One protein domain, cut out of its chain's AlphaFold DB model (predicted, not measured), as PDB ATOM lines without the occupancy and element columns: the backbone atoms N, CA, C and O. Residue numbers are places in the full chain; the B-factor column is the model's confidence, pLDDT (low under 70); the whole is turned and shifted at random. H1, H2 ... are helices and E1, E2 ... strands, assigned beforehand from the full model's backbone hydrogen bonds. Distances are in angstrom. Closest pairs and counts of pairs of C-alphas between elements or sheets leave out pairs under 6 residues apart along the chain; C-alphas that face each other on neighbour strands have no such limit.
ATOM      1  N   THR A  42     110.705  63.537 109.979       92.94
ATOM      2  CA  THR A  42     109.296  63.910 109.783       92.94
ATOM      3  C   THR A  42     109.088  64.591 108.438       92.94
ATOM      4  O   THR A  42     109.639  65.668 108.229       92.94
ATOM      5  N   LEU A  43     108.275  64.003 107.559       95.75
ATOM      6  CA  LEU A  43     107.787  64.649 106.342       95.75
ATOM      7  C   LEU A  43     106.762  65.730 106.679       95.75
ATOM      8  O   LEU A  43     105.872  65.501 107.495       95.75
ATOM      9  N   ARG A  44     106.844  66.880 106.014       96.75
ATOM     10  CA  ARG A  44     105.913  68.000 106.190       96.75
ATOM     11  C   ARG A  44     105.075  68.223 104.937       96.75
ATOM     12  O   ARG A  44     105.623  68.447 103.855       96.75
ATOM     13  N   ILE A  45     103.752  68.171 105.078       97.88
ATOM     14  CA  ILE A  45     102.801  68.415 103.985       97.88
ATOM     15  C   ILE A  45     102.124  69.763 104.208       97.88
ATOM     16  O   ILE A  45     101.378  69.931 105.170       97.88
ATOM     17  N   GLY A  46     102.361  70.699 103.295       95.50
ATOM     18  CA  GLY A  46     101.648  71.965 103.226       95.50
ATOM     19  C   GLY A  46     100.286  71.817 102.568       95.50
ATOM     20  O   GLY A  46     100.163  71.198 101.506       95.50
ATOM     21  N   TYR A  47      99.277  72.444 103.158       92.62
ATOM     22  CA  TYR A  47      97.959  72.594 102.552       92.62
ATOM     23  C   TYR A  47      97.475  74.040 102.674       92.62
ATOM     24  O   TYR A  47      97.716  74.716 103.676       92.62
ATOM     25  N   GLY A  48      96.796  74.520 101.632       85.06
ATOM     26  CA  GLY A  48      96.194  75.849 101.633       85.06
ATOM     27  C   GLY A  48      94.924  75.923 102.486       85.06
ATOM     28  O   GLY A  48      94.421  74.920 102.978       85.06
ATOM     29  N   ALA A  49      94.345  77.116 102.591       83.75
ATOM     30  CA  ALA A  49      93.149  77.391 103.401       83.75
ATOM     31  C   ALA A  49      91.852  76.690 102.933       83.75
ATOM     32  O   ALA A  49      90.792  76.849 103.545       83.75
ATOM     33  N   LEU A  50      91.893  75.956 101.820       87.88
ATOM     34  CA  LEU A  50      90.733  75.250 101.292       87.88
ATOM     35  C   LEU A  50      90.521  73.926 102.037       87.88
ATOM     36  O   LEU A  50      91.447  73.130 102.207       87.88
ATOM     37  N   ARG A  51      89.276  73.658 102.447       88.75
ATOM     38  CA  ARG A  51      88.921  72.470 103.248       88.75
ATOM     39  C   ARG A  51      89.277  71.162 102.553       88.75
ATOM     40  O   ARG A  51      89.683  70.204 103.198       88.75
ATOM     41  N   GLU A  52      89.133  71.111 101.240       91.81
ATOM     42  CA  GLU A  52      89.462  69.929 100.457       91.81
ATOM     43  C   GLU A  52      90.968  69.693 100.334       91.81
ATOM     44  O   GLU A  52      91.388  68.540 100.313       91.81
ATOM     45  N   MET A  53      91.795  70.747 100.347       94.19
ATOM     46  CA  MET A  53      93.250  70.581 100.427       94.19
ATOM     47  C   MET A  53      93.655  70.009 101.788       94.19
ATOM     48  O   MET A  53      94.481  69.101 101.836       94.19
ATOM     49  N   HIS A  54      93.027  70.478 102.873       94.31
ATOM     50  CA  HIS A  54      93.206  69.911 104.212       94.31
ATOM     51  C   HIS A  54      92.833  68.421 104.251       94.31
ATOM     52  O   HIS A  54      93.633  67.585 104.671       94.31
ATOM     53  N   ALA A  55      91.660  68.060 103.724       94.88
ATOM     54  CA  ALA A  55      91.221  66.670 103.683       94.88
ATOM     55  C   ALA A  55      92.185  65.782 102.868       94.88
ATOM     56  O   ALA A  55      92.554  64.695 103.310       94.88
ATOM     57  N   VAL A  56      92.659  66.249 101.707       96.62
ATOM     58  CA  VAL A  56      93.623  65.495 100.882       96.62
ATOM     59  C   VAL A  56      94.992  65.383 101.552       96.62
ATOM     60  O   VAL A  56      95.628  64.333 101.444       96.62
ATOM     61  N   ALA A  57      95.431  66.400 102.298       97.62
ATOM     62  CA  ALA A  57      96.653  66.323 103.094       97.62
ATOM     63  C   ALA A  57      96.594  65.187 104.121       97.62
ATOM     64  O   ALA A  57      97.566  64.439 104.239       97.62
ATOM     65  N   HIS A  58      95.450  64.972 104.777       97.88
ATOM     66  CA  HIS A  58      95.255  63.807 105.644       97.88
ATOM     67  C   HIS A  58      95.341  62.480 104.877       97.88
ATOM     68  O   HIS A  58      95.994  61.547 105.348       97.88
ATOM     69  N   VAL A  59      94.778  62.386 103.666       97.62
ATOM     70  CA  VAL A  59      94.898  61.174 102.831       97.62
ATOM     71  C   VAL A  59      96.357  60.890 102.463       97.62
ATOM     72  O   VAL A  59      96.822  59.756 102.610       97.62
ATOM     73  N   TYR A  60      97.116  61.905 102.040       98.19
ATOM     74  CA  TYR A  60      98.546  61.751 101.757       98.19
ATOM     75  C   TYR A  60      99.348  61.403 103.011       98.19
ATOM     76  O   TYR A  60     100.188  60.503 102.956       98.19
ATOM     77  N   ALA A  61      99.065  62.037 104.150       98.25
ATOM     78  CA  ALA A  61      99.723  61.717 105.411       98.25
ATOM     79  C   ALA A  61      99.481  60.267 105.826       98.25
ATOM     80  O   ALA A  61     100.434  59.569 106.167       98.25
ATOM     81  N   GLN A  62      98.244  59.776 105.738       97.38
ATOM     82  CA  GLN A  62      97.938  58.381 106.053       97.38
ATOM     83  C   GLN A  62      98.633  57.408 105.096       97.38
ATOM     84  O   GLN A  62      99.218  56.416 105.536       97.38
ATOM     85  N   ALA A  63      98.667  57.705 103.796       96.56
ATOM     86  CA  ALA A  63      99.378  56.872 102.827       96.56
ATOM     87  C   ALA A  63     100.896  56.820 103.084       96.56
ATOM     88  O   ALA A  63     101.513  55.764 102.933       96.56
ATOM     89  N   LEU A  64     101.492  57.936 103.506       97.31
ATOM     90  CA  LEU A  64     102.909  58.023 103.865       97.31
ATOM     91  C   LEU A  64     103.219  57.312 105.191       97.31
ATOM     92  O   LEU A  64     104.218  56.596 105.285       97.31
ATOM     93  N   ARG A  65     102.331  57.416 106.185       96.25
ATOM     94  CA  ARG A  65     102.429  56.670 107.450       96.25
ATOM     95  C   ARG A  65     102.399  55.157 107.213       96.25
ATOM     96  O   ARG A  65     103.196  54.436 107.805       96.25
ATOM     97  N   ARG A  66     101.568  54.670 106.278       94.31
ATOM     98  CA  ARG A  66     101.520  53.241 105.894       94.31
ATOM     99  C   ARG A  66     102.829  52.707 105.312       94.31
ATOM    100  O   ARG A  66     103.074  51.509 105.412       94.31
ATOM    101  N   VAL A  67     103.663  53.562 104.714       94.31
ATOM    102  CA  VAL A  67     104.985  53.163 104.196       94.31
ATOM    103  C   VAL A  67     106.133  53.458 105.170       94.31
ATOM    104  O   VAL A  67     107.283  53.206 104.828       94.31
ATOM    105  N   GLY A  68     105.834  53.925 106.389       94.56
ATOM    106  CA  GLY A  68     106.801  54.049 107.485       94.56
ATOM    107  C   GLY A  68     107.292  55.465 107.796       94.56
ATOM    108  O   GLY A  68     108.174  55.607 108.641       94.56
ATOM    109  N   TYR A  69     106.752  56.509 107.156       96.25
ATOM    110  CA  TYR A  69     107.140  57.893 107.454       96.25
ATOM    111  C   TYR A  69     106.370  58.477 108.639       96.25
ATOM    112  O   TYR A  69     105.161  58.288 108.776       96.25
ATOM    113  N   THR A  70     107.054  59.293 109.438       95.62
ATOM    114  CA  THR A  70     106.397  60.262 110.324       95.62
ATOM    115  C   THR A  70     105.954  61.457 109.486       95.62
ATOM    116  O   THR A  70     106.718  61.918 108.639       95.62
ATOM    117  N   VAL A  71     104.737  61.961 109.704       97.19
ATOM    118  CA  VAL A  71     104.172  63.056 108.899       97.19
ATOM    119  C   VAL A  71     103.525  64.120 109.776       97.19
ATOM    120  O   VAL A  71     102.693  63.794 110.628       97.19
ATOM    121  N   GLU A  72     103.870  65.372 109.499       96.75
ATOM    122  CA  GLU A  72     103.296  66.599 110.045       96.75
ATOM    123  C   GLU A  72     102.539  67.351 108.937       96.75
ATOM    124  O   GLU A  72     102.998  67.431 107.795       96.75
ATOM    125  N   LEU A  73     101.362  67.881 109.269       96.62
ATOM    126  CA  LEU A  73     100.567  68.717 108.373       96.62
ATOM    127  C   LEU A  73     100.761  70.185 108.754       96.62
ATOM    128  O   LEU A  73     100.713  70.519 109.936       96.62
ATOM    129  N   VAL A  74     100.972  71.043 107.760       94.56
ATOM    130  CA  VAL A  74     101.279  72.464 107.948       94.56
ATOM    131  C   VAL A  74     100.298  73.305 107.136       94.56
ATOM    132  O   VAL A  74     100.229  73.191 105.913       94.56
ATOM    133  N   GLU A  75      99.542  74.172 107.804       90.44
ATOM    134  CA  GLU A  75      98.649  75.110 107.127       90.44
ATOM    135  C   GLU A  75      99.453  76.283 106.554       90.44
ATOM    136  O   GLU A  75     100.091  77.034 107.289       90.44
ATOM    137  N   THR A  76      99.405  76.472 105.236       85.69
ATOM    138  CA  THR A  76     100.096  77.577 104.546       85.69
ATOM    139  C   THR A  76      99.174  78.771 104.268       85.69
ATOM    140  O   THR A  76      99.573  79.747 103.628       85.69
ATOM    141  N   GLY A  77      97.917  78.703 104.718       82.38
ATOM    142  CA  GLY A  77      96.906  79.737 104.510       82.38
ATOM    143  C   GLY A  77      96.607  79.983 103.027       82.38
ATOM    144  O   GLY A  77      96.497  79.053 102.229       82.38
ATOM    145  N   HIS A  78      96.461  81.253 102.644       79.94
ATOM    146  CA  HIS A  78      96.161  81.662 101.264       79.94
ATOM    147  C   HIS A  78      97.409  82.000 100.431       79.94
ATOM    148  O   HIS A  78      97.276  82.467  99.300       79.94
ATOM    149  N   SER A  79      98.615  81.813 100.979       83.25
ATOM    150  CA  SER A  79      99.850  82.242 100.325       83.25
ATOM    151  C   SER A  79     100.494  81.100  99.547       83.25
ATOM    152  O   SER A  79     101.181  80.240 100.103       83.25
ATOM    153  N   ARG A  80     100.290  81.111  98.226       88.94
ATOM    154  CA  ARG A  80     100.951  80.168  97.316       88.94
ATOM    155  C   ARG A  80     102.450  80.432  97.250       88.94
ATOM    156  O   ARG A  80     103.231  79.482  97.202       88.94
ATOM    157  N   SER A  81     102.855  81.702  97.314       85.44
ATOM    158  CA  SER A  81     104.273  82.059  97.355       85.44
ATOM    159  C   SER A  81     104.965  81.475  98.585       85.44
ATOM    160  O   SER A  81     106.010  80.850  98.431       85.44
ATOM    161  N   LEU A  82     104.361  81.574  99.776       86.00
ATOM    162  CA  LEU A  82     104.896  80.978 101.002       86.00
ATOM    163  C   LEU A  82     105.008  79.457 100.888       86.00
ATOM    164  O   LEU A  82     106.055  78.910 101.219       86.00
ATOM    165  N   ALA A  83     103.983  78.777 100.370       90.56
ATOM    166  CA  ALA A  83     104.001  77.320 100.232       90.56
ATOM    167  C   ALA A  83     105.124  76.827  99.298       90.56
ATOM    168  O   ALA A  83     105.868  75.907  99.641       90.56
ATOM    169  N   LEU A  84     105.298  77.460  98.131       92.06
ATOM    170  CA  LEU A  84     106.358  77.093  97.183       92.06
ATOM    171  C   LEU A  84     107.753  77.450  97.707       92.06
ATOM    172  O   LEU A  84     108.700  76.686  97.528       92.06
ATOM    173  N   ARG A  85     107.876  78.584  98.400       88.88
ATOM    174  CA  ARG A  85     109.109  79.003  99.076       88.88
ATOM    175  C   ARG A  85     109.508  78.039 100.187       88.88
ATOM    176  O   ARG A  85     110.677  77.691 100.292       88.88
ATOM    177  N   ALA A  86     108.542  77.538 100.947       90.38
ATOM    178  CA  ALA A  86     108.771  76.542 101.981       90.38
ATOM    179  C   ALA A  86     109.263  75.194 101.417       90.38
ATOM    180  O   ALA A  86     110.065  74.517 102.055       90.38
ATOM    181  N   LEU A  87     108.853  74.804 100.201       92.31
ATOM    182  CA  LEU A  87     109.419  73.620  99.533       92.31
ATOM    183  C   LEU A  87     110.901  73.803  99.171       92.31
ATOM    184  O   LEU A  87     111.682  72.847  99.254       92.31
ATOM    185  N   LEU A  88     111.273  75.024  98.774       90.12
ATOM    186  CA  LEU A  88     112.642  75.417  98.429       90.12
ATOM    187  C   LEU A  88     113.521  75.689  99.659       90.12
ATOM    188  O   LEU A  88     114.743  75.669  99.540       90.12
ATOM    189  N   ALA A  89     112.923  75.924 100.830       86.75
ATOM    190  CA  ALA A  89     113.660  76.199 102.056       86.75
ATOM    191  C   ALA A  89     114.555  75.003 102.451       86.75
ATOM    192  O   ALA A  89     114.111  73.846 102.367       86.75
ATOM    193  N   PRO A  90     115.800  75.245 102.907       80.94
ATOM    194  CA  PRO A  90     116.711  74.184 103.317       80.94
ATOM    195  C   PRO A  90     116.078  73.283 104.376       80.94
ATOM    196  O   PRO A  90     115.614  73.734 105.417       80.94
ATOM    197  N   SER A  91     116.073  71.977 104.118       76.31
ATOM    198  CA  SER A  91     115.467  71.010 105.039       76.31
ATOM    199  C   SER A  91     116.337  70.696 106.260       76.31
ATOM    200  O   SER A  91     115.846  70.130 107.234       76.31
ATOM    201  N   GLY A  92     117.642  70.991 106.183       70.38
ATOM    202  CA  GLY A  92     118.640  70.565 107.168       70.38
ATOM    203  C   GLY A  92     118.871  69.047 107.224       70.38
ATOM    204  O   GLY A  92     119.625  68.582 108.078       70.38
ATOM    205  N   ARG A  93     118.238  68.258 106.343       71.94
ATOM    206  CA  ARG A  93     118.379  66.795 106.285       71.94
ATOM    207  C   ARG A  93     119.513  66.415 105.338       71.94
ATOM    208  O   ARG A  93     119.665  67.036 104.290       71.94
ATOM    209  N   GLN A  94     120.288  65.382 105.686       53.97
ATOM    210  CA  GLN A  94     121.262  64.826 104.745       53.97
ATOM    211  C   GLN A  94     120.521  64.259 103.537       53.97
ATOM    212  O   GLN A  94     119.694  63.354 103.669       53.97
ATOM    213  N   SER A 107     123.229  74.397  93.725       67.69
ATOM    214  CA  SER A 107     124.051  75.281  94.552       67.69
ATOM    215  C   SER A 107     123.180  76.240  95.373       67.69
ATOM    216  O   SER A 107     122.066  76.584  94.982       67.69
ATOM    217  N   GLU A 108     123.691  76.736  96.501       69.69
ATOM    218  CA  GLU A 108     122.977  77.714  97.342       69.69
ATOM    219  C   GLU A 108     122.570  78.976  96.551       69.69
ATOM    220  O   GLU A 108     121.490  79.536  96.757       69.69
ATOM    221  N   ALA A 109     123.398  79.384  95.584       69.81
ATOM    222  CA  ALA A 109     123.112  80.497  94.685       69.81
ATOM    223  C   ALA A 109     121.950  80.188  93.723       69.81
ATOM    224  O   ALA A 109     121.072  81.028  93.531       69.81
ATOM    225  N   GLU A 110     121.905  78.984  93.148       71.06
ATOM    226  CA  GLU A 110     120.799  78.544  92.288       71.06
ATOM    227  C   GLU A 110     119.501  78.349  93.082       71.06
ATOM    228  O   GLU A 110     118.433  78.735  92.611       71.06
ATOM    229  N   ALA A 111     119.580  77.834  94.313       70.31
ATOM    230  CA  ALA A 111     118.433  77.707  95.212       70.31
ATOM    231  C   ALA A 111     117.860  79.083  95.603       70.31
ATOM    232  O   ALA A 111     116.642  79.278  95.599       70.31
ATOM    233  N   THR A 112     118.731  80.064  95.863       74.88
ATOM    234  CA  THR A 112     118.329  81.457  96.116       74.88
ATOM    235  C   THR A 112     117.676  82.071  94.876       74.88
ATOM    236  O   THR A 112     116.593  82.645  94.969       74.88
ATOM    237  N   ALA A 113     118.259  81.879  93.689       76.69
ATOM    238  CA  ALA A 113     117.664  82.349  92.439       76.69
ATOM    239  C   ALA A 113     116.299  81.691  92.156       76.69
ATOM    240  O   ALA A 113     115.368  82.358  91.704       76.69
ATOM    241  N   ALA A 114     116.145  80.398  92.460       77.56
ATOM    242  CA  ALA A 114     114.876  79.683  92.352       77.56
ATOM    243  C   ALA A 114     113.805  80.267  93.292       77.56
ATOM    244  O   ALA A 114     112.652  80.428  92.877       77.56
ATOM    245  N   TYR A 115     114.193  80.629  94.519       77.31
ATOM    246  CA  TYR A 115     113.338  81.287  95.510       77.31
ATOM    247  C   TYR A 115     112.893  82.686  95.056       77.31
ATOM    248  O   TYR A 115     111.705  83.016  95.122       77.31
ATOM    249  N   GLU A 116     113.828  83.506  94.572       77.19
ATOM    250  CA  GLU A 116     113.566  84.882  94.129       77.19
ATOM    251  C   GLU A 116     112.755  84.948  92.831       77.19
ATOM    252  O   GLU A 116     111.960  85.867  92.643       77.19
ATOM    253  N   ALA A 117     112.897  83.952  91.956       76.56
ATOM    254  CA  ALA A 117     112.162  83.880  90.698       76.56
ATOM    255  C   ALA A 117     110.691  83.435  90.862       76.56
ATOM    256  O   ALA A 117     109.977  83.267  89.869       76.56
ATOM    257  N   LEU A 118     110.215  83.161  92.082       77.50
ATOM    258  CA  LEU A 118     108.793  82.915  92.332       77.50
ATOM    259  C   LEU A 118     108.006  84.239  92.379       77.50
ATOM    260  O   LEU A 118     108.453  85.187  93.028       77.50
ATOM    261  N   PRO A 119     106.810  84.304  91.762       78.81
ATOM    262  CA  PRO A 119     105.930  85.464  91.882       78.81
ATOM    263  C   PRO A 119     105.618  85.801  93.348       78.81
ATOM    264  O   PRO A 119     105.504  84.919  94.200       78.81
ATOM    265  N   VAL A 120     105.440  87.078  93.672       73.19
ATOM    266  CA  VAL A 120     105.034  87.493  95.024       73.19
ATOM    267  C   VAL A 120     103.512  87.583  95.085       73.19
ATOM    268  O   VAL A 120     102.888  88.119  94.167       73.19
ATOM    269  N   ASP A 121     102.904  87.089  96.164       64.38
ATOM    270  CA  ASP A 121     101.461  87.246  96.363       64.38
ATOM    271  C   ASP A 121     101.102  88.734  96.510       64.38
ATOM    272  O   ASP A 121     101.758  89.502  97.222       64.38
ATOM    273  N   ARG A 122     100.035  89.169  95.834       56.41
ATOM    274  CA  ARG A 122      99.622  90.576  95.823       56.41
ATOM    275  C   ARG A 122      99.222  91.021  97.239       56.41
ATOM    276  O   ARG A 122      98.204  90.578  97.759       56.41
ATOM    277  N   GLY A 123     100.002  91.922  97.839       46.50
ATOM    278  CA  GLY A 123      99.756  92.450  99.188       46.50
ATOM    279  C   GLY A 123     100.367  91.634 100.336       46.50
ATOM    280  O   GLY A 123     100.135  91.983 101.491       46.50
ATOM    281  N   ALA A 124     101.152  90.590 100.046       53.88
ATOM    282  CA  ALA A 124     101.904  89.859 101.064       53.88
ATOM    283  C   ALA A 124     103.205  90.591 101.434       53.88
ATOM    284  O   ALA A 124     103.880  91.165 100.577       53.88
ATOM    285  N   ALA A 125     103.565  90.560 102.721       47.59
ATOM    286  CA  ALA A 125     104.868  91.029 103.180       47.59
ATOM    287  C   ALA A 125     105.980  90.114 102.641       47.59
ATOM    288  O   ALA A 125     105.808  88.901 102.533       47.59
ATOM    289  N   SER A 126     107.131  90.692 102.308       53.00
ATOM    290  CA  SER A 126     108.330  89.941 101.938       53.00
ATOM    291  C   SER A 126     108.840  89.148 103.144       53.00
ATOM    292  O   SER A 126     109.293  89.746 104.116       53.00
ATOM    293  N   VAL A 127     108.753  87.819 103.075       56.09
ATOM    294  CA  VAL A 127     109.340  86.895 104.058       56.09
ATOM    295  C   VAL A 127     110.669  86.369 103.510       56.09
ATOM    296  O   VAL A 127     110.741  85.972 102.338       56.09
ATOM    297  N   GLU A 128     111.716  86.402 104.332       53.53
ATOM    298  CA  GLU A 128     113.033  85.849 104.001       53.53
ATOM    299  C   GLU A 128     113.014  84.315 104.058       53.53
ATOM    300  O   GLU A 128     112.315  83.721 104.874       53.53
ATOM    301  N   ALA A 129     113.794  83.660 103.192       53.00
ATOM    302  CA  ALA A 129     113.798  82.200 103.050       53.00
ATOM    303  C   ALA A 129     114.196  81.447 104.332       53.00
ATOM    304  O   ALA A 129     113.827  80.287 104.498       53.00
ATOM    305  N   GLN A 130     114.951  82.094 105.225       51.34
ATOM    306  CA  GLN A 130     115.479  81.481 106.446       51.34
ATOM    307  C   GLN A 130     114.463  81.403 107.596       51.34
ATOM    308  O   GLN A 130     114.693  80.649 108.539       51.34
ATOM    309  N   ASP A 131     113.332  82.106 107.491       63.31
ATOM    310  CA  ASP A 131     112.273  82.129 108.511       63.31
ATOM    311  C   ASP A 131     111.066  81.243 108.149       63.31
ATOM    312  O   ASP A 131     110.039  81.264 108.830       63.31
ATOM    313  N   VAL A 132     111.158  80.468 107.064       73.38
ATOM    314  CA  VAL A 132     110.061  79.621 106.585       73.38
ATOM    315  C   VAL A 132     110.311  78.165 106.965       73.38
ATOM    316  O   VAL A 132     111.318  77.572 106.580       73.38
ATOM    317  N   ASP A 133     109.362  77.566 107.686       82.25
ATOM    318  CA  ASP A 133     109.385  76.140 108.004       82.25
ATOM    319  C   ASP A 133     109.416  75.293 106.717       82.25
ATOM    320  O   ASP A 133     108.499  75.403 105.899       82.25
ATOM    321  N   PRO A 134     110.425  74.423 106.513       90.88
ATOM    322  CA  PRO A 134     110.563  73.695 105.261       90.88
ATOM    323  C   PRO A 134     109.440  72.676 105.080       90.88
ATOM    324  O   PRO A 134     109.092  71.942 106.009       90.88
ATOM    325  N   LEU A 135     108.929  72.577 103.855       94.75
ATOM    326  CA  LEU A 135     107.933  71.595 103.437       94.75
ATOM    327  C   LEU A 135     108.541  70.555 102.500       94.75
ATOM    328  O   LEU A 135     109.526  70.808 101.813       94.75
ATOM    329  N   ASP A 136     107.916  69.384 102.438       96.69
ATOM    330  CA  ASP A 136     108.311  68.294 101.547       96.69
ATOM    331  C   ASP A 136     107.314  68.103 100.391       96.69
ATOM    332  O   ASP A 136     107.701  67.721  99.282       96.69
ATOM    333  N   ILE A 137     106.033  68.391 100.651       98.06
ATOM    334  CA  ILE A 137     104.909  68.233  99.722       98.06
ATOM    335  C   ILE A 137     103.960  69.424  99.890       98.06
ATOM    336  O   ILE A 137     103.666  69.809 101.015       98.06
ATOM    337  N   VAL A 138     103.445  69.976  98.794       97.44
ATOM    338  CA  VAL A 138     102.353  70.959  98.761       97.44
ATOM    339  C   VAL A 138     101.274  70.466  97.805       97.44
ATOM    340  O   VAL A 138     101.572  69.900  96.753       97.44
ATOM    341  N   ILE A 139     100.016  70.680  98.175       95.81
ATOM    342  CA  ILE A 139      98.852  70.379  97.338       95.81
ATOM    343  C   ILE A 139      98.378  71.674  96.689       95.81
ATOM    344  O   ILE A 139      98.166  72.666  97.382       95.81
ATOM    345  N   ASP A 140      98.171  71.655  95.376       95.44
ATOM    346  CA  ASP A 140      97.620  72.797  94.645       95.44
ATOM    347  C   ASP A 140      96.667  72.337  93.537       95.44
ATOM    348  O   ASP A 140      96.488  71.136  93.302       95.44
ATOM    349  N   TYR A 141      96.068  73.296  92.836       95.19
ATOM    350  CA  TYR A 141      95.294  73.044  91.631       95.19
ATOM    351  C   TYR A 141      95.980  73.607  90.392       95.19
ATOM    352  O   TYR A 141      96.488  74.727  90.374       95.19
ATOM    353  N   SER A 142      95.988  72.811  89.325       95.19
ATOM    354  CA  SER A 142      96.760  73.074  88.112       95.19
ATOM    355  C   SER A 142      96.432  74.416  87.442       95.19
ATOM    356  O   SER A 142      97.331  75.082  86.936       95.19
ATOM    357  N   GLY A 143      95.161  74.828  87.425       93.00
ATOM    358  CA  GLY A 143      94.736  76.060  86.755       93.00
ATOM    359  C   GLY A 143      95.272  77.297  87.461       93.00
ATOM    360  O   GLY A 143      95.922  78.138  86.837       93.00
ATOM    361  N   ASP A 144      95.047  77.366  88.772       91.25
ATOM    362  CA  ASP A 144      95.498  78.483  89.602       91.25
ATOM    363  C   ASP A 144      97.017  78.520  89.738       91.25
ATOM    364  O   ASP A 144      97.613  79.595  89.677       91.25
ATOM    365  N   LEU A 145      97.657  77.356  89.865       93.81
ATOM    366  CA  LEU A 145      99.110  77.260  89.909       93.81
ATOM    367  C   LEU A 145      99.740  77.785  88.617       93.81
ATOM    368  O   LEU A 145     100.690  78.565  88.675       93.81
ATOM    369  N   LEU A 146      99.220  77.387  87.451       93.81
ATOM    370  CA  LEU A 146      99.761  77.859  86.180       93.81
ATOM    371  C   LEU A 146      99.534  79.362  86.004       93.81
ATOM    372  O   LEU A 146     100.466  80.052  85.597       93.81
ATOM    373  N   LEU A 147      98.349  79.882  86.347       90.69
ATOM    374  CA  LEU A 147      98.094  81.328  86.357       90.69
ATOM    375  C   LEU A 147      99.091  82.067  87.244       90.69
ATOM    376  O   LEU A 147      99.711  83.027  86.797       90.69
ATOM    377  N   TYR A 148      99.288  81.588  88.469       91.44
ATOM    378  CA  TYR A 148     100.222  82.186  89.410       91.44
ATOM    379  C   TYR A 148     101.648  82.208  88.848       91.44
ATOM    380  O   TYR A 148     102.246  83.276  88.754       91.44
ATOM    381  N   LEU A 149     102.166  81.064  88.381       92.38
ATOM    382  CA  LEU A 149     103.526  80.945  87.833       92.38
ATOM    383  C   LEU A 149     103.755  81.797  86.576       92.38
ATOM    384  O   LEU A 149     104.901  81.990  86.175       92.38
ATOM    385  N   THR A 150     102.687  82.293  85.954       91.12
ATOM    386  CA  THR A 150     102.712  83.049  84.696       91.12
ATOM    387  C   THR A 150     102.249  84.497  84.867       91.12
ATOM    388  O   THR A 150     101.847  85.137  83.895       91.12
ATOM    389  N   ASP A 151     102.319  85.022  86.097       88.12
ATOM    390  CA  ASP A 151     101.884  86.378  86.465       88.12
ATOM    391  C   ASP A 151     100.436  86.659  86.027       88.12
ATOM    392  O   ASP A 151     100.154  87.546  85.220       88.12
ATOM    393  N   ASP A 152      99.509  85.845  86.533       85.25
ATOM    394  CA  ASP A 152      98.086  85.857  86.179       85.25
ATOM    395  C   ASP A 152      97.842  85.626  84.670       85.25
ATOM    396  O   ASP A 152      96.898  86.156  84.079       85.25
ATOM    397  N   GLY A 153      98.706  84.830  84.027       86.00
ATOM    398  CA  GLY A 153      98.635  84.510  82.599       86.00
ATOM    399  C   GLY A 153      99.210  85.578  81.661       86.00
ATOM    400  O   GLY A 153      99.039  85.455  80.445       86.00
ATOM    401  N   LYS A 154      99.879  86.615  82.188       86.75
ATOM    402  CA  LYS A 154     100.536  87.663  81.382       86.75
ATOM    403  C   LYS A 154     101.794  87.172  80.670       86.75
ATOM    404  O   LYS A 154     102.146  87.718  79.626       86.75
ATOM    405  N   LEU A 155     102.476  86.172  81.222       86.88
ATOM    406  CA  LEU A 155     103.679  85.580  80.644       86.88
ATOM    407  C   LEU A 155     103.363  84.217  80.030       86.88
ATOM    408  O   LEU A 155     102.624  83.428  80.602       86.88
ATOM    409  N   SER A 156     103.966  83.895  78.888       88.25
ATOM    410  CA  SER A 156     103.918  82.528  78.361       88.25
ATOM    411  C   SER A 156     104.822  81.595  79.188       88.25
ATOM    412  O   SER A 156     105.812  82.060  79.761       88.25
ATOM    413  N   PRO A 157     104.586  80.266  79.220       87.50
ATOM    414  CA  PRO A 157     105.465  79.351  79.950       87.50
ATOM    415  C   PRO A 157     106.903  79.384  79.410       87.50
ATOM    416  O   PRO A 157     107.863  79.248  80.160       87.50
ATOM    417  N   ALA A 158     107.064  79.622  78.105       87.81
ATOM    418  CA  ALA A 158     108.372  79.804  77.487       87.81
ATOM    419  C   ALA A 158     109.068  81.087  77.969       87.81
ATOM    420  O   ALA A 158     110.271  81.062  78.218       87.81
ATOM    421  N   ALA A 159     108.331  82.192  78.133       87.38
ATOM    422  CA  ALA A 159     108.883  83.429  78.681       87.38
ATOM    423  C   ALA A 159     109.364  83.234  80.126       87.38
ATOM    424  O   ALA A 159     110.514  83.556  80.418       87.38
ATOM    425  N   VAL A 160     108.539  82.619  80.983       88.06
ATOM    426  CA  VAL A 160     108.914  82.291  82.371       88.06
ATOM    427  C   VAL A 160     110.160  81.408  82.400       88.06
ATOM    428  O   VAL A 160     111.095  81.673  83.153       88.06
ATOM    429  N   GLN A 161     110.217  80.383  81.544       87.56
ATOM    430  CA  GLN A 161     111.376  79.499  81.488       87.56
ATOM    431  C   GLN A 161     112.652  80.235  81.073       87.56
ATOM    432  O   GLN A 161     113.704  80.028  81.674       87.56
ATOM    433  N   ASN A 162     112.570  81.105  80.067       87.12
ATOM    434  CA  ASN A 162     113.721  81.880  79.609       87.12
ATOM    435  C   ASN A 162     114.248  82.815  80.708       87.12
ATOM    436  O   ASN A 162     115.461  82.929  80.876       87.12
ATOM    437  N   GLU A 163     113.355  83.448  81.475       87.19
ATOM    438  CA  GLU A 163     113.735  84.295  82.612       87.19
ATOM    439  C   GLU A 163     114.422  83.486  83.719       87.19
ATOM    440  O   GLU A 163     115.467  83.903  84.221       87.19
ATOM    441  N   ARG A 164     113.911  82.291  84.044       84.62
ATOM    442  CA  ARG A 164     114.535  81.402  85.040       84.62
ATOM    443  C   ARG A 164     115.912  80.910  84.610       84.62
ATOM    444  O   ARG A 164     116.838  80.937  85.415       84.62
ATOM    445  N   VAL A 165     116.069  80.501  83.351       85.81
ATOM    446  CA  VAL A 165     117.373  80.077  82.815       85.81
ATOM    447  C   VAL A 165     118.373  81.230  82.877       85.81
ATOM    448  O   VAL A 165     119.503  81.035  83.316       85.81
ATOM    449  N   ALA A 166     117.964  82.446  82.505       84.94
ATOM    450  CA  ALA A 166     118.829  83.619  82.606       84.94
ATOM    451  C   ALA A 166     119.238  83.923  84.061       84.94
ATOM    452  O   ALA A 166     120.405  84.231  84.317       84.94
ATOM    453  N   ALA A 167     118.308  83.798  85.015       83.25
ATOM    454  CA  ALA A 167     118.583  83.984  86.438       83.25
ATOM    455  C   ALA A 167     119.552  82.921  86.986       83.25
ATOM    456  O   ALA A 167     120.539  83.278  87.625       83.25
ATOM    457  N   SER A 168     119.331  81.640  86.671       81.12
ATOM    458  CA  SER A 168     120.209  80.531  87.079       81.12
ATOM    459  C   SER A 168     121.626  80.682  86.512       81.12
ATOM    460  O   SER A 168     122.605  80.589  87.252       81.12
ATOM    461  N   VAL A 169     121.761  81.035  85.227       84.50
ATOM    462  CA  VAL A 169     123.071  81.300  84.604       84.50
ATOM    463  C   VAL A 169     123.780  82.475  85.282       84.50
ATOM    464  O   VAL A 169     124.987  82.419  85.515       84.50
ATOM    465  N   THR A 170     123.037  83.526  85.636       83.31
ATOM    466  CA  THR A 170     123.589  84.690  86.345       83.31
ATOM    467  C   THR A 170     124.055  84.323  87.755       83.31
ATOM    468  O   THR A 170     125.156  84.707  88.147       83.31
ATOM    469  N   ALA A 171     123.264  83.544  88.495       81.06
ATOM    470  CA  ALA A 171     123.611  83.065  89.830       81.06
ATOM    471  C   ALA A 171     124.830  82.132  89.805       81.06
ATOM    472  O   ALA A 171     125.763  82.313  90.585       81.06
ATOM    473  N   SER A 172     124.870  81.203  88.848       81.69
ATOM    474  CA  SER A 172     126.009  80.308  88.614       81.69
ATOM    475  C   SER A 172     127.286  81.080  88.286       81.69
ATOM    476  O   SER A 172     128.351  80.793  88.833       81.69
ATOM    477  N   ALA A 173     127.195  82.095  87.422       82.19
ATOM    478  CA  ALA A 173     128.332  82.945  87.095       82.19
ATOM    479  C   ALA A 173     128.816  83.726  88.326       82.19
ATOM    480  O   ALA A 173     130.013  83.728  88.610       82.19
ATOM    481  N   ALA A 174     127.898  84.308  89.106       80.12
ATOM    482  CA  ALA A 174     128.231  85.005  90.346       80.12
ATOM    483  C   ALA A 174     128.912  84.078  91.369       80.12
ATOM    484  O   ALA A 174     129.939  84.454  91.937       80.12
ATOM    485  N   ALA A 175     128.407  82.853  91.550       80.06
ATOM    486  CA  ALA A 175     129.005  81.841  92.421       80.06
ATOM    487  C   ALA A 175     130.412  81.422  91.957       80.06
ATOM    488  O   ALA A 175     131.298  81.188  92.778       80.06
ATOM    489  N   ALA A 176     130.648  81.394  90.643       83.56
ATOM    490  CA  ALA A 176     131.961  81.146  90.049       83.56
ATOM    491  C   ALA A 176     132.889  82.382  90.040       83.56
ATOM    492  O   ALA A 176     134.004  82.306  89.523       83.56
ATOM    493  N   GLY A 177     132.451  83.530  90.574       79.88
ATOM    494  CA  GLY A 177     133.204  84.788  90.539       79.88
ATOM    495  C   GLY A 177     133.305  85.424  89.144       79.88
ATOM    496  O   GLY A 177     134.166  86.271  88.912       79.88
ATOM    497  N   ASP A 228     102.816  86.763  74.515       65.62
ATOM    498  CA  ASP A 228     101.457  86.357  74.197       65.62
ATOM    499  C   ASP A 228     100.824  85.773  75.470       65.62
ATOM    500  O   ASP A 228     101.363  84.809  76.033       65.62
ATOM    501  N   PRO A 229      99.716  86.359  75.960       69.81
ATOM    502  CA  PRO A 229      99.070  85.897  77.177       69.81
ATOM    503  C   PRO A 229      98.572  84.462  77.002       69.81
ATOM    504  O   PRO A 229      98.108  84.065  75.928       69.81
ATOM    505  N   ILE A 230      98.641  83.674  78.074       80.00
ATOM    506  CA  ILE A 230      98.234  82.270  78.020       80.00
ATOM    507  C   ILE A 230      96.719  82.178  77.883       80.00
ATOM    508  O   ILE A 230      95.956  82.705  78.691       80.00
ATOM    509  N   ASN A 231      96.269  81.404  76.898       82.25
ATOM    510  CA  ASN A 231      94.873  81.011  76.797       82.25
ATOM    511  C   ASN A 231      94.632  79.664  77.499       82.25
ATOM    512  O   ASN A 231      94.571  78.622  76.846       82.25
ATOM    513  N   LEU A 232      94.469  79.683  78.829       82.81
ATOM    514  CA  LEU A 232      94.262  78.452  79.613       82.81
ATOM    515  C   LEU A 232      92.995  77.684  79.213       82.81
ATOM    516  O   LEU A 232      92.962  76.467  79.365       82.81
ATOM    517  N   ARG A 233      91.974  78.351  78.655       82.12
ATOM    518  CA  ARG A 233      90.747  77.685  78.173       82.12
ATOM    519  C   ARG A 233      90.999  76.672  77.064       82.12
ATOM    520  O   ARG A 233      90.206  75.756  76.891       82.12
ATOM    521  N   ALA A 234      92.052  76.880  76.277       80.94
ATOM    522  CA  ALA A 234      92.400  76.015  75.158       80.94
ATOM    523  C   ALA A 234      93.353  74.879  75.561       80.94
ATOM    524  O   ALA A 234      93.673  74.036  74.725       80.94
ATOM    525  N   MET A 235      93.828  74.859  76.810       87.56
ATOM    526  CA  MET A 235      94.802  73.875  77.269       87.56
ATOM    527  C   MET A 235      94.104  72.623  77.784       87.56
ATOM    528  O   MET A 235      93.160  72.693  78.574       87.56
ATOM    529  N   THR A 236      94.612  71.461  77.383       88.56
ATOM    530  CA  THR A 236      94.232  70.211  78.039       88.56
ATOM    531  C   THR A 236      94.874  70.126  79.425       88.56
ATOM    532  O   THR A 236      95.863  70.799  79.723       88.56
ATOM    533  N   THR A 237      94.351  69.249  80.280       88.44
ATOM    534  CA  THR A 237      94.952  68.939  81.586       88.44
ATOM    535  C   THR A 237      96.418  68.500  81.458       88.44
ATOM    536  O   THR A 237      97.275  68.913  82.241       88.44
ATOM    537  N   THR A 238      96.731  67.713  80.428       90.19
ATOM    538  CA  THR A 238      98.098  67.273  80.129       90.19
ATOM    539  C   THR A 238      98.986  68.441  79.705       90.19
ATOM    540  O   THR A 238     100.112  68.558  80.178       90.19
ATOM    541  N   ASP A 239      98.488  69.346  78.860       91.44
ATOM    542  CA  ASP A 239      99.256  70.531  78.457       91.44
ATOM    543  C   ASP A 239      99.546  71.441  79.654       91.44
ATOM    544  O   ASP A 239     100.649  71.966  79.780       91.44
ATOM    545  N   MET A 240      98.575  71.592  80.557       92.38
ATOM    546  CA  MET A 240      98.700  72.404  81.765       92.38
ATOM    547  C   MET A 240      99.749  71.836  82.728       92.38
ATOM    548  O   MET A 240     100.654  72.555  83.145       92.38
ATOM    549  N   THR A 241      99.686  70.538  83.035       92.88
ATOM    550  CA  THR A 241     100.662  69.865  83.917       92.88
ATOM    551  C   THR A 241     102.065  69.817  83.307       92.88
ATOM    552  O   THR A 241     103.051  70.032  84.017       92.88
ATOM    553  N   ASN A 242     102.177  69.639  81.987       93.56
ATOM    554  CA  ASN A 242     103.448  69.746  81.269       93.56
ATOM    555  C   ASN A 242     104.017  71.169  81.311       93.56
ATOM    556  O   ASN A 242     105.222  71.337  81.496       93.56
ATOM    557  N   ALA A 243     103.174  72.191  81.141       93.88
ATOM    558  CA  ALA A 243     103.594  73.584  81.237       93.88
ATOM    559  C   ALA A 243     104.099  73.909  82.647       93.88
ATOM    560  O   ALA A 243     105.202  74.433  82.772       93.88
ATOM    561  N   ILE A 244     103.355  73.518  83.690       95.56
ATOM    562  CA  ILE A 244     103.770  73.662  85.094       95.56
ATOM    563  C   ILE A 244     105.118  72.979  85.324       95.56
ATOM    564  O   ILE A 244     106.047  73.613  85.805       95.56
ATOM    565  N   SER A 245     105.254  71.710  84.928       94.25
ATOM    566  CA  SER A 245     106.483  70.935  85.148       94.25
ATOM    567  C   SER A 245     107.716  71.573  84.508       94.25
ATOM    568  O   SER A 245     108.819  71.406  85.016       94.25
ATOM    569  N   ARG A 246     107.541  72.306  83.400       91.88
ATOM    570  CA  ARG A 246     108.631  73.037  82.743       91.88
ATOM    571  C   ARG A 246     109.025  74.306  83.483       91.88
ATOM    572  O   ARG A 246     110.204  74.607  83.489       91.88
ATOM    573  N   ILE A 247     108.062  75.040  84.040       93.25
ATOM    574  CA  ILE A 247     108.291  76.380  84.610       93.25
ATOM    575  C   ILE A 247     108.416  76.394  86.133       93.25
ATOM    576  O   ILE A 247     108.635  77.463  86.711       93.25
ATOM    577  N   LEU A 248     108.232  75.245  86.792       93.19
ATOM    578  CA  LEU A 248     108.528  75.103  88.211       93.19
ATOM    579  C   LEU A 248     110.006  75.452  88.467       93.19
ATOM    580  O   LEU A 248     110.866  75.087  87.663       93.19
ATOM    581  N   PRO A 249     110.314  76.156  89.571       90.19
ATOM    582  CA  PRO A 249     111.692  76.424  89.958       90.19
ATOM    583  C   PRO A 249     112.523  75.145  90.096       90.19
ATOM    584  O   PRO A 249     112.009  74.079  90.450       90.19
ATOM    585  N   GLU A 250     113.832  75.272  89.876       86.31
ATOM    586  CA  GLU A 250     114.766  74.190  90.169       86.31
ATOM    587  C   GLU A 250     114.674  73.772  91.641       86.31
ATOM    588  O   GLU A 250     114.374  74.574  92.521       86.31
ATOM    589  N   GLY A 251     114.863  72.478  91.901       88.44
ATOM    590  CA  GLY A 251     114.634  71.890  93.222       88.44
ATOM    591  C   GLY A 251     113.190  71.449  93.485       88.44
ATOM    592  O   GLY A 251     112.977  70.674  94.418       88.44
ATOM    593  N   LEU A 252     112.215  71.823  92.645       94.94
ATOM    594  CA  LEU A 252     110.832  71.335  92.722       94.94
ATOM    595  C   LEU A 252     110.496  70.391  91.568       94.94
ATOM    596  O   LEU A 252     110.987  70.557  90.454       94.94
ATOM    597  N   ASN A 253     109.623  69.420  91.834       96.19
ATOM    598  CA  ASN A 253     109.045  68.528  90.832       96.19
ATOM    599  C   ASN A 253     107.520  68.456  91.017       96.19
ATOM    600  O   ASN A 253     107.022  68.475  92.144       96.19
ATOM    601  N   LEU A 254     106.788  68.302  89.914       97.38
ATOM    602  CA  LEU A 254     105.367  67.952  89.931       97.38
ATOM    603  C   LEU A 254     105.221  66.423  89.964       97.38
ATOM    604  O   LEU A 254     105.907  65.721  89.218       97.38
ATOM    605  N   LEU A 255     104.352  65.900  90.827       97.50
ATOM    606  CA  LEU A 255     103.938  64.494  90.807       97.50
ATOM    607  C   LEU A 255     102.727  64.279  89.889       97.50
ATOM    608  O   LEU A 255     102.221  65.212  89.265       97.50
ATOM    609  N   ASN A 256     102.246  63.036  89.803       95.38
ATOM    610  CA  ASN A 256     101.054  62.733  89.025       95.38
ATOM    611  C   ASN A 256      99.841  63.457  89.626       95.38
ATOM    612  O   ASN A 256      99.519  63.287  90.808       95.38
ATOM    613  N   GLY A 257      99.161  64.241  88.787       93.94
ATOM    614  CA  GLY A 257      97.883  64.848  89.132       93.94
ATOM    615  C   GLY A 257      96.811  63.787  89.359       93.94
ATOM    616  O   GLY A 257      96.796  62.747  88.696       93.94
ATOM    617  N   ALA A 258      95.913  64.057  90.297       95.50
ATOM    618  CA  ALA A 258      94.770  63.200  90.563       95.50
ATOM    619  C   ALA A 258      93.663  63.439  89.525       95.50
ATOM    620  O   ALA A 258      93.576  64.519  88.940       95.50
ATOM    621  N   SER A 259      92.777  62.471  89.281       94.00
ATOM    622  CA  SER A 259      91.585  62.729  88.449       94.00
ATOM    623  C   SER A 259      90.601  63.688  89.129       94.00
ATOM    624  O   SER A 259      89.732  64.252  88.465       94.00
ATOM    625  N   ALA A 260      90.745  63.891  90.440       95.25
ATOM    626  CA  ALA A 260      89.974  64.848  91.207       95.25
ATOM    627  C   ALA A 260      90.172  66.273  90.698       95.25
ATOM    628  O   ALA A 260      91.288  66.777  90.540       95.25
ATOM    629  N   THR A 261      89.038  66.931  90.490       94.38
ATOM    630  CA  THR A 261      88.974  68.341  90.131       94.38
ATOM    631  C   THR A 261      88.127  69.093  91.138       94.38
ATOM    632  O   THR A 261      87.043  68.623  91.493       94.38
ATOM    633  N   ASN A 262      88.590  70.274  91.551       94.50
ATOM    634  CA  ASN A 262      87.765  71.240  92.264       94.50
ATOM    635  C   ASN A 262      87.668  72.540  91.468       94.50
ATOM    636  O   ASN A 262      88.461  73.459  91.646       94.50
ATOM    637  N   GLN A 369      92.710  70.738  88.208       95.75
ATOM    638  CA  GLN A 369      93.102  69.382  88.588       95.75
ATOM    639  C   GLN A 369      93.964  69.428  89.845       95.75
ATOM    640  O   GLN A 369      94.879  70.247  89.917       95.75
ATOM    641  N   LEU A 370      93.703  68.550  90.812       96.81
ATOM    642  CA  LEU A 370      94.539  68.443  92.003       96.81
ATOM    643  C   LEU A 370      95.925  67.907  91.636       96.81
ATOM    644  O   LEU A 370      96.044  66.838  91.032       96.81
ATOM    645  N   VAL A 371      96.976  68.627  92.026       97.31
ATOM    646  CA  VAL A 371      98.368  68.273  91.733       97.31
ATOM    647  C   VAL A 371      99.248  68.354  92.988       97.31
ATOM    648  O   VAL A 371      99.192  69.350  93.711       97.31
ATOM    649  N   PRO A 372     100.080  67.333  93.272       98.00
ATOM    650  CA  PRO A 372     101.104  67.422  94.307       98.00
ATOM    651  C   PRO A 372     102.399  68.022  93.745       98.00
ATOM    652  O   PRO A 372     102.945  67.539  92.750       98.00
ATOM    653  N   ILE A 373     102.920  69.037  94.424       98.19
ATOM    654  CA  ILE A 373     104.221  69.654  94.163       98.19
ATOM    655  C   ILE A 373     105.148  69.224  95.286       98.19
ATOM    656  O   ILE A 373     104.771  69.252  96.455       98.19
ATOM    657  N   ILE A 374     106.356  68.806  94.950       97.69
ATOM    658  CA  ILE A 374     107.287  68.248  95.926       97.69
ATOM    659  C   ILE A 374     108.676  68.811  95.726       97.69
ATOM    660  O   ILE A 374     109.048  69.231  94.628       97.69
ATOM    661  N   ARG A 375     109.493  68.712  96.768       94.50
ATOM    662  CA  ARG A 375     110.932  68.866  96.597       94.50
ATOM    663  C   ARG A 375     111.541  67.712  95.810       94.50
ATOM    664  O   ARG A 375     111.093  66.562  95.859       94.50
ATOM    665  N   ARG A 376     112.614  68.009  95.086       91.44
ATOM    666  CA  ARG A 376     113.358  67.040  94.274       91.44
ATOM    667  C   ARG A 376     114.018  65.944  95.116       91.44
ATOM    668  O   ARG A 376     114.167  64.829  94.636       91.44
ATOM    669  N   THR A 377     114.309  66.211  96.382       90.38
ATOM    670  CA  THR A 377     114.949  65.265  97.311       90.38
ATOM    671  C   THR A 377     113.961  64.378  98.075       90.38
ATOM    672  O   THR A 377     114.366  63.606  98.946       90.38
ATOM    673  N   LEU A 378     112.657  64.456  97.770       93.31
ATOM    674  CA  LEU A 378     111.666  63.549  98.354       93.31
ATOM    675  C   LEU A 378     111.975  62.092  97.937       93.31
ATOM    676  O   LEU A 378     112.158  61.863  96.737       93.31
ATOM    677  N   PRO A 379     111.992  61.107  98.860       93.25
ATOM    678  CA  PRO A 379     112.314  59.717  98.539       93.25
ATOM    679  C   PRO A 379     111.304  59.059  97.598       93.25
ATOM    680  O   PRO A 379     110.103  59.339  97.653       93.25
ATOM    681  N   ASP A 380     111.764  58.098  96.798       93.31
ATOM    682  CA  ASP A 380     110.920  57.391  95.829       93.31
ATOM    683  C   ASP A 380     109.756  56.633  96.472       93.31
ATOM    684  O   ASP A 380     108.651  56.615  95.930       93.31
ATOM    685  N   SER A 381     109.950  56.043  97.653       94.56
ATOM    686  CA  SER A 381     108.868  55.372  98.383       94.56
ATOM    687  C   SER A 381     107.749  56.345  98.779       94.56
ATOM    688  O   SER A 381     106.571  56.002  98.634       94.56
ATOM    689  N   ALA A 382     108.095  57.574  99.181       96.12
ATOM    690  CA  ALA A 382     107.139  58.642  99.460       96.12
ATOM    691  C   ALA A 382     106.444  59.133  98.179       96.12
ATOM    692  O   ALA A 382     105.213  59.193  98.137       96.12
ATOM    693  N   ARG A 383     107.203  59.387  97.099       97.31
ATOM    694  CA  ARG A 383     106.652  59.743  95.770       97.31
ATOM    695  C   ARG A 383     105.625  58.714  95.297       97.31
ATOM    696  O   ARG A 383     104.528  59.066  94.872       97.31
ATOM    697  N   ASN A 384     105.967  57.432  95.411       96.19
ATOM    698  CA  ASN A 384     105.110  56.323  95.008       96.19
ATOM    699  C   ASN A 384     103.856  56.207  95.882       96.19
ATOM    700  O   ASN A 384     102.792  55.874  95.364       96.19
ATOM    701  N   ALA A 385     103.951  56.485  97.186       96.31
ATOM    702  CA  ALA A 385     102.787  56.519  98.070       96.31
ATOM    703  C   ALA A 385     101.798  57.617  97.668       96.31
ATOM    704  O   ALA A 385     100.615  57.325  97.506       96.31
ATOM    705  N   VAL A 386     102.285  58.836  97.419       97.88
ATOM    706  CA  VAL A 386     101.450  59.958  96.958       97.88
ATOM    707  C   VAL A 386     100.834  59.657  95.590       97.88
ATOM    708  O   VAL A 386      99.623  59.765  95.432       97.88
ATOM    709  N   ASN A 387     101.627  59.182  94.622       97.31
ATOM    710  CA  ASN A 387     101.134  58.839  93.283       97.31
ATOM    711  C   ASN A 387     100.051  57.747  93.299       97.31
ATOM    712  O   ASN A 387      99.125  57.802  92.489       97.31
ATOM    713  N   ARG A 388     100.136  56.764  94.211       94.94
ATOM    714  CA  ARG A 388      99.070  55.763  94.388       94.94
ATOM    715  C   ARG A 388      97.765  56.419  94.822       94.94
ATOM    716  O   ARG A 388      96.736  56.136  94.216       94.94
ATOM    717  N   VAL A 389      97.808  57.326  95.799       95.75
ATOM    718  CA  VAL A 389      96.612  58.073  96.215       95.75
ATOM    719  C   VAL A 389      96.066  58.913  95.063       95.75
ATOM    720  O   VAL A 389      94.875  58.827  94.774       95.75
ATOM    721  N   SER A 390      96.920  59.668  94.359       96.12
ATOM    722  CA  SER A 390      96.497  60.465  93.198       96.12
ATOM    723  C   SER A 390      95.781  59.615  92.144       96.12
ATOM    724  O   SER A 390      94.805  60.066  91.556       96.12
ATOM    725  N   SER A 391      96.225  58.372  91.924       94.19
ATOM    726  CA  SER A 391      95.625  57.478  90.923       94.19
ATOM    727  C   SER A 391      94.203  57.014  91.253       94.19
ATOM    728  O   SER A 391      93.462  56.650  90.346       94.19
ATOM    729  N   THR A 392      93.817  57.037  92.531       92.50
ATOM    730  CA  THR A 392      92.477  56.638  92.996       92.50
ATOM    731  C   THR A 392      91.596  57.828  93.365       92.50
ATOM    732  O   THR A 392      90.381  57.693  93.483       92.50
ATOM    733  N   LEU A 393      92.189  59.000  93.592       95.19
ATOM    734  CA  LEU A 393      91.468  60.190  94.018       95.19
ATOM    735  C   LEU A 393      90.820  60.876  92.804       95.19
ATOM    736  O   LEU A 393      91.443  61.683  92.114       95.19
ATOM    737  N   ASP A 394      89.556  60.555  92.541       95.00
ATOM    738  CA  ASP A 394      88.703  61.255  91.578       95.00
ATOM    739  C   ASP A 394      87.778  62.285  92.263       95.00
ATOM    740  O   ASP A 394      87.777  62.436  93.488       95.00
ATOM    741  N   THR A 395      86.996  63.037  91.477       94.94
ATOM    742  CA  THR A 395      86.099  64.076  92.020       94.94
ATOM    743  C   THR A 395      85.027  63.483  92.942       94.94
ATOM    744  O   THR A 395      84.647  64.130  93.916       94.94
ATOM    745  N   GLY A 396      84.562  62.256  92.684       93.06
ATOM    746  CA  GLY A 396      83.551  61.586  93.505       93.06
ATOM    747  C   GLY A 396      84.106  61.088  94.841       93.06
ATOM    748  O   GLY A 396      83.426  61.195  95.864       93.06
ATOM    749  N   ASN A 397      85.343  60.591  94.856       93.62
ATOM    750  CA  ASN A 397      86.096  60.239  96.059       93.62
ATOM    751  C   ASN A 397      86.411  61.480  96.892       93.62
ATOM    752  O   ASN A 397      86.223  61.455  98.106       93.62
ATOM    753  N   LEU A 398      86.816  62.582  96.254       95.06
ATOM    754  CA  LEU A 398      87.060  63.841  96.954       95.06
ATOM    755  C   LEU A 398      85.766  64.430  97.534       95.06
ATOM    756  O   LEU A 398      85.745  64.834  98.693       95.06
ATOM    757  N   SER A 399      84.668  64.425  96.773       94.19
ATOM    758  CA  SER A 399      83.364  64.882  97.270       94.19
ATOM    759  C   SER A 399      82.868  64.037  98.444       94.19
ATOM    760  O   SER A 399      82.393  64.569  99.445       94.19
ATOM    761  N   PHE A 400      83.045  62.718  98.363       92.81
ATOM    762  CA  PHE A 400      82.674  61.812  99.441       92.81
ATOM    763  C   PHE A 400      83.550  61.989 100.684       92.81
ATOM    764  O   PHE A 400      83.026  62.027 101.792       92.81
ATOM    765  N   LEU A 401      84.861  62.183 100.521       93.56
ATOM    766  CA  LEU A 401      85.754  62.533 101.627       93.56
ATOM    767  C   LEU A 401      85.273  63.804 102.339       93.56
ATOM    768  O   LEU A 401      85.148  63.808 103.561       93.56
ATOM    769  N   LEU A 402      84.931  64.848 101.579       92.69
ATOM    770  CA  LEU A 402      84.370  66.082 102.132       92.69
ATOM    771  C   LEU A 402      83.035  65.857 102.836       92.69
ATOM    772  O   LEU A 402      82.765  66.500 103.846       92.69
ATOM    773  N   GLN A 403      82.199  64.956 102.323       91.56
ATOM    774  CA  GLN A 403      80.948  64.583 102.972       91.56
ATOM    775  C   GLN A 403      81.194  63.919 104.333       91.56
ATOM    776  O   GLN A 403      80.499  64.250 105.289       91.56
ATOM    777  N   LEU A 404      82.182  63.023 104.439       91.38
ATOM    778  CA  LEU A 404      82.527  62.339 105.692       91.38
ATOM    779  C   LEU A 404      83.057  63.300 106.761       91.38
ATOM    780  O   LEU A 404      82.769  63.117 107.942       91.38
ATOM    781  N   THR A 405      83.816  64.317 106.358       90.19
ATOM    782  CA  THR A 405      84.434  65.293 107.270       90.19
ATOM    783  C   THR A 405      83.559  66.528 107.511       90.19
ATOM    784  O   THR A 405      83.953  67.456 108.220       90.19
ATOM    785  N   SER A 406      82.342  66.545 106.957       83.19
ATOM    786  CA  SER A 406      81.390  67.653 107.071       83.19
ATOM    787  C   SER A 406      80.030  67.203 107.617       83.19
ATOM    788  O   SER A 406      79.718  66.021 107.726       83.19
ATOM    789  N   GLY A 407      79.174  68.172 107.950       72.88
ATOM    790  CA  GLY A 407      77.795  67.923 108.379       72.88
ATOM    791  C   GLY A 407      77.623  67.801 109.893       72.88
ATOM    792  O   GLY A 407      78.435  68.287 110.674       72.88
ATOM    793  N   SER A 408      76.503  67.208 110.317       72.06
ATOM    794  CA  SER A 408      76.088  67.175 111.730       72.06
ATOM    795  C   SER A 408      76.832  66.143 112.579       72.06
ATOM    796  O   SER A 408      76.797  66.238 113.802       72.06
ATOM    797  N   ASN A 409      77.471  65.155 111.949       84.12
ATOM    798  CA  ASN A 409      78.240  64.112 112.625       84.12
ATOM    799  C   ASN A 409      79.506  63.778 111.814       84.12
ATOM    800  O   ASN A 409      79.560  62.709 111.197       84.12
ATOM    801  N   PRO A 410      80.475  64.709 111.754       89.00
ATOM    802  CA  PRO A 410      81.692  64.517 110.980       89.00
ATOM    803  C   PRO A 410      82.558  63.414 111.594       89.00
ATOM    804  O   PRO A 410      82.640  63.265 112.816       89.00
ATOM    805  N   ILE A 411      83.217  62.651 110.731       93.56
ATOM    806  CA  ILE A 411      84.278  61.714 111.098       93.56
ATOM    807  C   ILE A 411      85.593  62.500 111.192       93.56
ATOM    808  O   ILE A 411      85.786  63.471 110.459       93.56
ATOM    809  N   ALA A 412      86.495  62.098 112.093       94.62
ATOM    810  CA  ALA A 412      87.820  62.706 112.188       94.62
ATOM    811  C   ALA A 412      88.577  62.570 110.856       94.62
ATOM    812  O   ALA A 412      88.500  61.524 110.209       94.62
ATOM    813  N   ASP A 413      89.329  63.597 110.456       94.19
ATOM    814  CA  ASP A 413      89.983  63.628 109.141       94.19
ATOM    815  C   ASP A 413      90.909  62.423 108.909       94.19
ATOM    816  O   ASP A 413      90.927  61.855 107.819       94.19
ATOM    817  N   ASP A 414      91.619  61.973 109.948       94.12
ATOM    818  CA  ASP A 414      92.476  60.786 109.883       94.12
ATOM    819  C   ASP A 414      91.683  59.486 109.662       94.12
ATOM    820  O   ASP A 414      92.106  58.636 108.875       94.12
ATOM    821  N   ASP A 415      90.518  59.347 110.296       95.31
ATOM    822  CA  ASP A 415      89.642  58.182 110.132       95.31
ATOM    823  C   ASP A 415      88.972  58.190 108.749       95.31
ATOM    824  O   ASP A 415      88.869  57.152 108.092       95.31
ATOM    825  N   ALA A 416      88.556  59.364 108.265       94.44
ATOM    826  CA  ALA A 416      87.999  59.530 106.925       94.44
ATOM    827  C   ALA A 416      89.054  59.257 105.840       94.44
ATOM    828  O   ALA A 416      88.783  58.554 104.863       94.44
ATOM    829  N   ALA A 417      90.283  59.744 106.034       95.06
ATOM    830  CA  ALA A 417      91.415  59.459 105.164       95.06
ATOM    831  C   ALA A 417      91.733  57.961 105.114       95.06
ATOM    832  O   ALA A 417      91.871  57.392 104.030       95.06
ATOM    833  N   GLN A 418      91.790  57.306 106.276       93.81
ATOM    834  CA  GLN A 418      91.966  55.860 106.371       93.81
ATOM    835  C   GLN A 418      90.850  55.112 105.626       93.81
ATOM    836  O   GLN A 418      91.137  54.193 104.858       93.81
ATOM    837  N   PHE A 419      89.595  55.537 105.796       93.06
ATOM    838  CA  PHE A 419      88.445  54.927 105.135       93.06
ATOM    839  C   PHE A 419      88.545  54.989 103.606       93.06
ATOM    840  O   PHE A 419      88.368  53.961 102.951       93.06
ATOM    841  N   ILE A 420      88.853  56.163 103.040       91.44
ATOM    842  CA  ILE A 420      88.977  56.356 101.585       91.44
ATOM    843  C   ILE A 420      90.124  55.524 101.006       91.44
ATOM    844  O   ILE A 420      89.985  54.969  99.918       91.44
ATOM    845  N   LEU A 421      91.239  55.401 101.731       91.19
ATOM    846  CA  LEU A 421      92.364  54.564 101.309       91.19
ATOM    847  C   LEU A 421      92.012  53.071 101.278       91.19
ATOM    848  O   LEU A 421      92.513  52.349 100.420       91.19
ATOM    849  N   ASP A 422      91.170  52.606 102.203       90.25
ATOM    850  CA  ASP A 422      90.754  51.200 102.278       90.25
ATOM    851  C   ASP A 422      89.589  50.876 101.327       90.25
ATOM    852  O   ASP A 422      89.435  49.733 100.895       90.25
ATOM    853  N   HIS A 423      88.777  51.880 100.982       88.94
ATOM    854  CA  HIS A 423      87.560  51.731 100.184       88.94
ATOM    855  C   HIS A 423      87.449  52.814  99.097       88.94
ATOM    856  O   HIS A 423      86.480  53.583  99.101       88.94
TER     857      HIS A 423
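AT A GLANCE: This is residues 42 to 94, 107 to 177, 228 to 262 and 369 to 423 of the 426 residues of the protein "ABC transporter substrate-binding protein" of Rothia sp. HMSC072B03 (UniProt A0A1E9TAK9). A strongly twisted sheet of five strands forms the core, with H1 and H7 over one face and H2 and H6 over the other, in three layers, that is, helices on both faces of a sheet. Beyond the sheet, H3 and the long H5 make one end of the longest axis, and the helical hairpin of H8 and H9 packs on H1 at the other. The printed part has 214 residues with nine named helices and five named strands, in the order E1 H1 E2 H2 H3 E3 H4 H5 H6 E4 E5 H7 H8 H9. The sheet is mixed, in the order E2 E1 E3 E5 E4, and the class is mixed, helices and strands. The whole is compact, with a radius of gyration of the C-alphas of 17.5 A and spans of 60 by 43 by 32 A.

IN THESE COORDINATES: E1, residues 42 to 48, begins at C-alpha 42 (109.296, 63.910, 109.783). H1 is residues 51 to 66, 23.1 A long, E2 70 to 77, 22.4 A, H2 80 to 88 and H3 108 to 116. E3 is residues 137 to 141, H4 142 to 149 and H5 157 to 175, 26.8 A long. H6 is residues 237 to 247, E4 252 to 254, E5 370 to 375, H7 380 to 392, 18.7 A long, and H8 395 to 404. H9, residues 413 to 422, ends at C-alpha 422 (90.754, 51.200, 102.278).

HOW THE PARTS SIT: E1, H1 and E2 form a strand-helix-strand unit, two parallel neighbour strands with a helix between, its crossover right-handed; N 45 and O 72 are 2.9 A apart. E1 and E3 are parallel, with N 46 and O 137 at 2.8 A. E3 and E5 are antiparallel, with N 138 and O 373 at 2.8 A, and so are E5 and E4, with N 253 and O 374 at 2.9 A. H1, the hub, touches H9 at a steep tilt of 62 degrees, the closest C-alphas, Val 59 and Ala 417, 4.5 A apart. With residues 59 to 64 alone it touches H7, Ala 63 and Ala 385 being closest with C-alphas 5.9 A apart. H2 is on the face opposite to H1. H4 only grazes the sheet with residues 142 to 145. H3 touches H5, closest at the C-alphas of Ala 109 and Ala 171, 5.5 A. In each named helix every O i to N i+4 pair is within hydrogen-bond range.

THE WHOLE: The C-alphas farthest apart, of Gly 177 and Ser 408, are 63.4 A apart. Residues 95 to 106, 178 to 227 and 263 to 368 are not printed, with gaps of 14.9 A, 35.7 A and 6.7 A between C-alphas. The link from H3 to E3 is long, 20 residues. The mean pLDDT of the printed part is 87.5; residues 94, 107 to 109, 121 to 131 and 228 to 229 are under 70.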